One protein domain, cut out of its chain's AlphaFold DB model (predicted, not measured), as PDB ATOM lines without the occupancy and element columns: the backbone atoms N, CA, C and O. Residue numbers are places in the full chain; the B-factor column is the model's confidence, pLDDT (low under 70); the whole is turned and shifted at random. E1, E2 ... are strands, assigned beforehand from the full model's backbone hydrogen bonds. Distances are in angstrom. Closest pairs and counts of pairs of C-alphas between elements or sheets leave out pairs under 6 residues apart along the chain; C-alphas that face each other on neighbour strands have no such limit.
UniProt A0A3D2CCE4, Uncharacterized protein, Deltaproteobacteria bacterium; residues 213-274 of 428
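This is residues 213 to 274 of the 428 residues of an uncharacterized protein of Deltaproteobacteria bacterium (UniProt A0A3D2CCE4). Two small antiparallel sheets stand partly face to face: one of three strands, E1, E5 and E3, and a two-stranded ribbon of E2 and E4. The two tight links, E1 to E2 and E4 to E5, turn from one sheet to the other at the same end of this elongated body, while the short link of residues 231 to 238 turns back at the opposite end, and the long stretch 243 to 256 runs beside E3 and pairs briefly with it at residues 249 to 250. The printed part has 62 residues, with no named helix and five named strands in the order E1, E2, E3, E4, E5 along the chain; the sheets' orders are E1 - E5 - E3 and E2 - E4. The class is all strand, though under half of the printed residues, 29 of 62, are in named strands. The whole is compact, with a radius of gyration of the C-alphas of 11.1 A, and its C-alphas span 31 by 20 by 14 A.

In the larger sheet, E5 is residues 267 to 273, 19.5 A from first to last C-alpha; it begins with C-alpha 267 at (156.533, 208.196, 177.977) and ends with C-alpha 273 at (142.448, 194.679, 178.677). E1 is residues 217 to 220, 10.2 A long, with C-alpha 217 at (154.457, 197.599, 178.339). E3 is residues 239 to 242, 9.5 A long. In the smaller sheet, E2 is residues 224 to 230, 18.9 A long, with C-alpha 224 at (158.394, 208.712, 168.053). E4 is residues 257 to 263, 19.5 A long.

In the sheet of three, E5 is the inner strand, and E1 and E3 are the edge strands. E5 and E1 are antiparallel, with 148 degrees between their directions; N 220 and O 267 are 2.9 A apart and N 269 and O 218 are 2.8 A apart, both within hydrogen-bond range. E5 and E3 are antiparallel at 153 degrees, with N 240 and O 272 within hydrogen-bond range at 2.7 A. The pairing is staggered: E5 pairs with E1 over residues 267 to 270 and with E3 over residues 270 to 273. E1 and E3 are apart. Residues 239 to 240 of E3 also pair with residues 249 to 250, antiparallel, though the latter belong to no named strand. In the other sheet, E2 and E4 are antiparallel at 157 degrees. Their C-alphas 225 and 262 face each other at 4.1 A; N 226 and O 261 are within hydrogen-bond range at 2.8 A, as are N 257 and O 230 at 2.9 A. Between the two sheets, the closest C-alphas of E1 and E4 are those of Leu 220 and Thr 263, 6.9 A apart, and the closest of E1 and E2 are those of Leu 220 and Leu 226, 7.4 A apart. E2 and E5 are apart, and so are E4 and E5, E2 and E3, and E3 and E4.

The two C-alphas farthest apart are those of Pro 222 and Gly 236, at 31.5 A, and the first and last printed C-alphas, of Pro 213 and Ala 274, are 20.9 A apart. The printed part has no cut. The link from E3 to E4 is long, with 14 residues between them; their C-alphas lie 7 to 16 A from the mean of all C-alphas. The mean pLDDT of the printed part is 72.1. The model's confidence is low, under 70, at 21 residues: 220 to 226, 231 to 235, 246 to 247, 254 to 255 and 262 to 266.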
ATOM      1  N   PRO A 213     158.165 192.291 168.548       82.75
ATOM      2  CA  PRO A 213     157.173 191.402 169.134       82.75
ATOM      3  C   PRO A 213     156.230 192.138 170.094       82.75
ATOM      4  O   PRO A 213     156.649 193.011 170.854       82.75
ATOM      5  N   TRP A 214     154.959 191.732 170.122       82.94
ATOM      6  CA  TRP A 214     153.965 192.299 171.034       82.94
ATOM      7  C   TRP A 214     154.398 192.274 172.508       82.94
ATOM      8  O   TRP A 214     154.581 191.201 173.096       82.94
ATOM      9  N   THR A 215     154.418 193.444 173.148       85.75
ATOM     10  CA  THR A 215     154.628 193.601 174.594       85.75
ATOM     11  C   THR A 215     153.480 194.392 175.223       85.75
ATOM     12  O   THR A 215     152.879 195.254 174.591       85.75
ATOM     13  N   SER A 216     153.127 194.086 176.476       85.75
ATOM     14  CA  SER A 216     152.073 194.807 177.212       85.75
ATOM     15  C   SER A 216     152.551 196.129 177.808       85.75
ATOM     16  O   SER A 216     151.745 196.896 178.329       85.75
ATOM     17  N   THR A 217     153.857 196.386 177.788       91.62
ATOM     18  CA  THR A 217     154.457 197.599 178.339       91.62
ATOM     19  C   THR A 217     155.712 197.928 177.552       91.62
ATOM     20  O   THR A 217     156.576 197.068 177.392       91.62
ATOM     21  N   PHE A 218     155.812 199.165 177.080       88.06
ATOM     22  CA  PHE A 218     156.955 199.663 176.317       88.06
ATOM     23  C   PHE A 218     157.125 201.166 176.543       88.06
ATOM     24  O   PHE A 218     156.220 201.842 177.031       88.06
ATOM     25  N   ALA A 219     158.303 201.697 176.230       81.81
ATOM     26  CA  ALA A 219     158.582 203.124 176.321       81.81
ATOM     27  C   ALA A 219     158.691 203.721 174.920       81.81
ATOM     28  O   ALA A 219     159.291 203.124 174.028       81.81
ATOM     29  N   LEU A 220     158.138 204.915 174.749       54.31
ATOM     30  CA  LEU A 220     158.284 205.711 173.542       54.31
ATOM     31  C   LEU A 220     158.973 207.027 173.881       54.31
ATOM     32  O   LEU A 220     158.668 207.664 174.887       54.31
ATOM     33  N   ALA A 221     159.891 207.466 173.030       45.47
ATOM     34  CA  ALA A 221     160.454 208.808 173.129       45.47
ATOM     35  C   ALA A 221     159.442 209.857 172.617       45.47
ATOM     36  O   ALA A 221     158.551 209.497 171.844       45.47
ATOM     37  N   PRO A 222     159.565 211.145 172.982       43.50
ATOM     38  CA  PRO A 222     158.774 212.205 172.358       43.50
ATOM     39  C   PRO A 222     158.916 212.181 170.832       43.50
ATOM     40  O   PRO A 222     160.006 211.920 170.318       43.50
ATOM     41  N   TRP A 223     157.823 212.450 170.118       42.47
ATOM     42  CA  TRP A 223     157.769 212.473 168.647       42.47
ATOM     43  C   TRP A 223     158.281 211.185 167.978       42.47
ATOM     44  O   TRP A 223     158.983 211.226 166.964       42.47
ATOM     45  N   SER A 224     157.952 210.022 168.548       46.22
ATOM     46  CA  SER A 224     158.394 208.712 168.053       46.22
ATOM     47  C   SER A 224     157.229 207.789 167.701       46.22
ATOM     48  O   SER A 224     156.080 208.035 168.073       46.22
ATOM     49  N   HIS A 225     157.536 206.726 166.955       53.59
ATOM     50  CA  HIS A 225     156.605 205.641 166.676       53.59
ATOM     51  C   HIS A 225     157.287 204.281 166.837       53.59
ATOM     52  O   HIS A 225     158.481 204.154 166.575       53.59
ATOM     53  N   LEU A 226     156.513 203.273 167.232       68.19
ATOM     54  CA  LEU A 226     156.943 201.893 167.398       68.19
ATOM     55  C   LEU A 226     155.941 200.961 166.706       68.19
ATOM     56  O   LEU A 226     154.785 200.884 167.135       68.19
ATOM     57  N   PRO A 227     156.344 200.270 165.627       74.31
ATOM     58  CA  PRO A 227     155.557 199.181 165.071       74.31
ATOM     59  C   PRO A 227     155.670 197.948 165.976       74.31
ATOM     60  O   PRO A 227     156.766 197.439 166.195       74.31
ATOM     61  N   LEU A 228     154.537 197.453 166.473       75.50
ATOM     62  CA  LEU A 228     154.440 196.200 167.215       75.50
ATOM     63  C   LEU A 228     153.664 195.159 166.411       75.50
ATOM     64  O   LEU A 228     152.534 195.393 165.981       75.50
ATOM     65  N   GLU A 229     154.260 193.985 166.250       81.00
ATOM     66  CA  GLU A 229     153.636 192.804 165.671       81.00
ATOM     67  C   GLU A 229     152.708 192.161 166.693       81.00
ATOM     68  O   GLU A 229     153.132 191.509 167.650       81.00
ATOM     69  N   ARG A 230     151.407 192.327 166.471       75.44
ATOM     70  CA  ARG A 230     150.372 191.630 167.214       75.44
ATOM     71  C   ARG A 230     150.032 190.339 166.486       75.44
ATOM     72  O   ARG A 230     149.323 190.360 165.485       75.44
ATOM     73  N   GLY A 231     150.511 189.212 167.005       69.19
ATOM     74  CA  GLY A 231     150.096 187.893 166.516       69.19
ATOM     75  C   GLY A 231     148.598 187.627 166.728       69.19
ATOM     76  O   GLY A 231     147.907 188.411 167.383       69.19
ATOM     77  N   GLU A 232     148.115 186.484 166.232       60.94
ATOM     78  CA  GLU A 232     146.754 185.977 166.468       60.94
ATOM     79  C   GLU A 232     146.523 185.722 167.966       60.94
ATOM     80  O   GLU A 232     146.687 184.616 168.483       60.94
ATOM     81  N   ARG A 233     146.182 186.765 168.724       60.00
ATOM     82  CA  ARG A 233     145.767 186.633 170.119       60.00
ATOM     83  C   ARG A 233     144.261 186.852 170.192       60.00
ATOM     84  O   ARG A 233     143.810 187.960 169.900       60.00
ATOM     85  N   PRO A 234     143.478 185.851 170.628       54.03
ATOM     86  CA  PRO A 234     142.025 185.925 170.647       54.03
ATOM     87  C   PRO A 234     141.560 186.735 171.861       54.03
ATOM     88  O   PRO A 234     140.921 186.205 172.752       54.03
ATOM     89  N   ALA A 235     141.914 188.015 171.984       67.06
ATOM     90  CA  ALA A 235     141.314 188.837 173.032       67.06
ATOM     91  C   ALA A 235     139.853 189.119 172.652       67.06
ATOM     92  O   ALA A 235     139.581 189.666 171.590       67.06
ATOM     93  N   GLY A 236     138.903 188.756 173.517       74.25
ATOM     94  CA  GLY A 236     137.485 189.039 173.267       74.25
ATOM     95  C   GLY A 236     137.138 190.508 173.475       74.25
ATOM     96  O   GLY A 236     136.193 191.033 172.887       74.25
ATOM     97  N   ARG A 237     137.948 191.189 174.288       82.44
ATOM     98  CA  ARG A 237     137.836 192.613 174.587       82.44
ATOM     99  C   ARG A 237     138.833 193.451 173.793       82.44
ATOM    100  O   ARG A 237     139.845 192.959 173.296       82.44
ATOM    101  N   ARG A 238     138.545 194.751 173.741       81.31
ATOM    102  CA  ARG A 238     139.495 195.772 173.294       81.31
ATOM    103  C   ARG A 238     140.637 195.902 174.299       81.31
ATOM    104  O   ARG A 238     140.497 195.536 175.468       81.31
ATOM    105  N   TRP A 239     141.756 196.435 173.835       83.00
ATOM    106  CA  TRP A 239     142.845 196.846 174.713       83.00
ATOM    107  C   TRP A 239     142.772 198.355 174.897       83.00
ATOM    108  O   TRP A 239     142.787 199.087 173.911       83.00
ATOM    109  N   ALA A 240     142.677 198.802 176.143       84.19
ATOM    110  CA  ALA A 240     142.927 200.181 176.510       84.19
ATOM    111  C   ALA A 240     144.439 200.419 176.512       84.19
ATOM    112  O   ALA A 240     145.216 199.554 176.919       84.19
ATOM    113  N   VAL A 241     144.854 201.586 176.041       86.62
ATOM    114  CA  VAL A 241     146.259 201.965 175.954       86.62
ATOM    115  C   VAL A 241     146.456 203.158 176.877       86.62
ATOM    116  O   VAL A 241     145.977 204.256 176.605       86.62
ATOM    117  N   ALA A 242     147.106 202.920 178.010       88.00
ATOM    118  CA  ALA A 242     147.440 203.942 178.986       88.00
ATOM    119  C   ALA A 242     148.808 204.548 178.656       88.00
ATOM    120  O   ALA A 242     149.768 203.823 178.402       88.00
ATOM    121  N   GLY A 243     148.894 205.876 178.676       85.25
ATOM    122  CA  GLY A 243     150.095 206.636 178.321       85.25
ATOM    123  C   GLY A 243     149.825 207.647 177.199       85.25
ATOM    124  O   GLY A 243     148.765 207.599 176.572       85.25
ATOM    125  N   PRO A 244     150.758 208.579 176.940       73.06
ATOM    126  CA  PRO A 244     150.566 209.662 175.977       73.06
ATOM    127  C   PRO A 244     150.803 209.180 174.536       73.06
ATOM    128  O   PRO A 244     151.711 209.641 173.858       73.06
ATOM    129  N   VAL A 245     150.038 208.200 174.059       73.50
ATOM    130  CA  VAL A 245     150.266 207.507 172.780       73.50
ATOM    131  C   VAL A 245     148.962 207.339 172.004       73.50
ATOM    132  O   VAL A 245     147.887 207.295 172.596       73.50
ATOM    133  N   HIS A 246     149.049 207.167 170.687       65.00
ATOM    134  CA  HIS A 246     147.959 206.624 169.886       65.00
ATOM    135  C   HIS A 246     148.390 205.367 169.117       65.00
ATOM    136  O   HIS A 246     149.565 205.244 168.780       65.00
ATOM    137  N   PRO A 247     147.453 204.466 168.787       69.19
ATOM    138  CA  PRO A 247     146.045 204.516 169.189       69.19
ATOM    139  C   PRO A 247     145.883 204.337 170.707       69.19
ATOM    140  O   PRO A 247     146.625 203.587 171.329       69.19
ATOM    141  N   THR A 248     144.927 205.058 171.301       75.81
ATOM    142  CA  THR A 248     144.592 204.973 172.739       75.81
ATOM    143  C   THR A 248     143.737 203.747 173.067       75.81
ATOM    144  O   THR A 248     143.495 203.414 174.227       75.81
ATOM    145  N   GLU A 249     143.267 203.054 172.032       79.50
ATOM    146  CA  GLU A 249     142.470 201.850 172.150       79.50
ATOM    147  C   GLU A 249     142.651 200.966 170.917       79.50
ATOM    148  O   GLU A 249     142.709 201.451 169.786       79.50
ATOM    149  N   LEU A 250     142.675 199.652 171.118       78.88
ATOM    150  CA  LEU A 250     142.832 198.680 170.046       78.88
ATOM    151  C   LEU A 250     141.669 197.709 169.986       78.88
ATOM    152  O   LEU A 250     141.300 197.083 170.979       78.88
ATOM    153  N   ALA A 251     141.124 197.550 168.783       76.12
ATOM    154  CA  ALA A 251     140.147 196.512 168.501       76.12
ATOM    155  C   ALA A 251     140.826 195.132 168.421       76.12
ATOM    156  O   ALA A 251     141.963 195.041 167.947       76.12
ATOM    157  N   PRO A 252     140.153 194.058 168.858       75.69
ATOM    158  CA  PRO A 252     140.637 192.700 168.642       75.69
ATOM    159  C   PRO A 252     140.537 192.275 167.163       75.69
ATOM    160  O   PRO A 252     139.585 192.631 166.458       75.69
ATOM    161  N   ARG A 253     141.514 191.488 166.690       70.19
ATOM    162  CA  ARG A 253     141.587 190.944 165.318       70.19
ATOM    163  C   ARG A 253     141.870 189.449 165.329       70.19
ATOM    164  O   ARG A 253     142.476 188.947 166.270       70.19
ATOM    165  N   ASP A 254     141.467 188.801 164.240       58.03
ATOM    166  CA  ASP A 254     141.636 187.361 164.007       58.03
ATOM    167  C   ASP A 254     142.887 187.032 163.181       58.03
ATOM    168  O   ASP A 254     143.162 185.866 162.940       58.03
ATOM    169  N   GLU A 255     143.638 188.047 162.754       67.75
ATOM    170  CA  GLU A 255     144.819 187.908 161.903       67.75
ATOM    171  C   GLU A 255     146.010 188.622 162.554       67.75
ATOM    172  O   GLU A 255     145.800 189.585 163.313       67.75
ATOM    173  N   PRO A 256     147.252 188.188 162.264       73.31
ATOM    174  CA  PRO A 256     148.435 188.951 162.621       73.31
ATOM    175  C   PRO A 256     148.336 190.362 162.038       73.31
ATOM    176  O   PRO A 256     148.102 190.533 160.843       73.31
ATOM    177  N   GLU A 257     148.526 191.380 162.869       73.62
ATOM    178  CA  GLU A 257     148.590 192.763 162.404       73.62
ATOM    179  C   GLU A 257     149.799 193.484 162.987       73.62
ATOM    180  O   GLU A 257     150.227 193.218 164.111       73.62
ATOM    181  N   VAL A 258     150.324 194.442 162.230       73.56
ATOM    182  CA  VAL A 258     151.295 195.403 162.746       73.56
ATOM    183  C   VAL A 258     150.525 196.621 163.233       73.56
ATOM    184  O   VAL A 258     149.900 197.330 162.445       73.56
ATOM    185  N   VAL A 259     150.574 196.868 164.538       72.12
ATOM    186  CA  VAL A 259     150.026 198.077 165.151       72.12
ATOM    187  C   VAL A 259     151.150 199.090 165.280       72.12
ATOM    188  O   VAL A 259     152.150 198.826 165.941       72.12
ATOM    189  N   VAL A 260     150.990 200.267 164.681       71.69
ATOM    190  CA  VAL A 260     151.950 201.362 164.855       71.69
ATOM    191  C   VAL A 260     151.470 202.259 165.985       71.69
ATOM    192  O   VAL A 260     150.447 202.927 165.858       71.69
ATOM    193  N   PHE A 261     152.212 202.264 167.089       70.75
ATOM    194  CA  PHE A 261     152.005 203.203 168.182       70.75
ATOM    195  C   PHE A 261     152.826 204.461 167.939       70.75
ATOM    196  O   PHE A 261     153.982 204.354 167.548       70.75
ATOM    197  N   GLY A 262     152.271 205.642 168.184       56.84
ATOM    198  CA  GLY A 262     152.972 206.912 168.023       56.84
ATOM    199  C   GLY A 262     152.655 207.896 169.142       56.84
ATOM    200  O   GLY A 262     151.559 207.895 169.692       56.84
ATOM    201  N   THR A 263     153.621 208.731 169.501       54.81
ATOM    202  CA  THR A 263     153.489 209.731 170.566       54.81
ATOM    203  C   THR A 263     154.185 211.023 170.170       54.81
ATOM    204  O   THR A 263     155.224 210.993 169.512       54.81
ATOM    205  N   VAL A 264     153.628 212.156 170.593       45.94
ATOM    206  CA  VAL A 264     154.271 213.474 170.489       45.94
ATOM    207  C   VAL A 264     155.008 213.845 171.780       45.94
ATOM    208  O   VAL A 264     156.065 214.460 171.727       45.94
ATOM    209  N   GLU A 265     154.524 213.387 172.935       46.84
ATOM    210  CA  GLU A 265     155.054 213.761 174.254       46.84
ATOM    211  C   GLU A 265     156.118 212.790 174.782       46.84
ATOM    212  O   GLU A 265     156.994 213.201 175.538       46.84
ATOM    213  N   GLY A 266     156.083 211.520 174.366       54.88
ATOM    214  CA  GLY A 266     156.930 210.464 174.920       54.88
ATOM    215  C   GLY A 266     156.442 209.972 176.281       54.88
ATOM    216  O   GLY A 266     155.679 210.638 176.970       54.88
ATOM    217  N   GLY A 267     156.878 208.784 176.688       72.25
ATOM    218  CA  GLY A 267     156.533 208.196 177.977       72.25
ATOM    219  C   GLY A 267     156.366 206.683 177.928       72.25
ATOM    220  O   GLY A 267     156.565 206.030 176.901       72.25
ATOM    221  N   THR A 268     156.005 206.118 179.075       90.69
ATOM    222  CA  THR A 268     155.662 204.700 179.187       90.69
ATOM    223  C   THR A 268     154.242 204.469 178.694       90.69
ATOM    224  O   THR A 268     153.314 205.180 179.077       90.69
ATOM    225  N   VAL A 269     154.092 203.445 177.864       88.69
ATOM    226  CA  VAL A 269     152.819 202.948 177.365       88.69
ATOM    227  C   VAL A 269     152.533 201.602 178.005       88.69
ATOM    228  O   VAL A 269     153.390 200.716 178.023       88.69
ATOM    229  N   GLN A 270     151.310 201.437 178.493       92.94
ATOM    230  CA  GLN A 270     150.816 200.190 179.053       92.94
ATOM    231  C   GLN A 270     149.529 199.770 178.346       92.94
ATOM    232  O   GLN A 270     148.586 200.544 178.210       92.94
ATOM    233  N   LEU A 271     149.495 198.521 177.892       88.06
ATOM    234  CA  LEU A 271     148.342 197.910 177.249       88.06
ATOM    235  C   LEU A 271     147.566 197.107 178.287       88.06
ATOM    236  O   LEU A 271     148.054 196.105 178.814       88.06
ATOM    237  N   GLU A 272     146.337 197.524 178.548       86.31
ATOM    238  CA  GLU A 272     145.434 196.882 179.495       86.31
ATOM    239  C   GLU A 272     144.230 196.306 178.761       86.31
ATOM    240  O   GLU A 272     143.716 196.895 177.814       86.31
ATOM    241  N   GLN A 273     143.728 195.154 179.196       79.25
ATOM    242  CA  GLN A 273     142.448 194.679 178.677       79.25
ATOM    243  C   GLN A 273     141.344 195.593 179.198       79.25
ATOM    244  O   GLN A 273     141.194 195.765 180.411       79.25
ATOM    245  N   ALA A 274     140.556 196.156 178.282       78.44
ATOM    246  CA  ALA A 274     139.414 196.975 178.650       78.44
ATOM    247  C   ALA A 274     138.460 196.173 179.555       78.44
ATOM    248  O   ALA A 274     138.436 194.937 179.547       78.44
TER     249      ALA A 274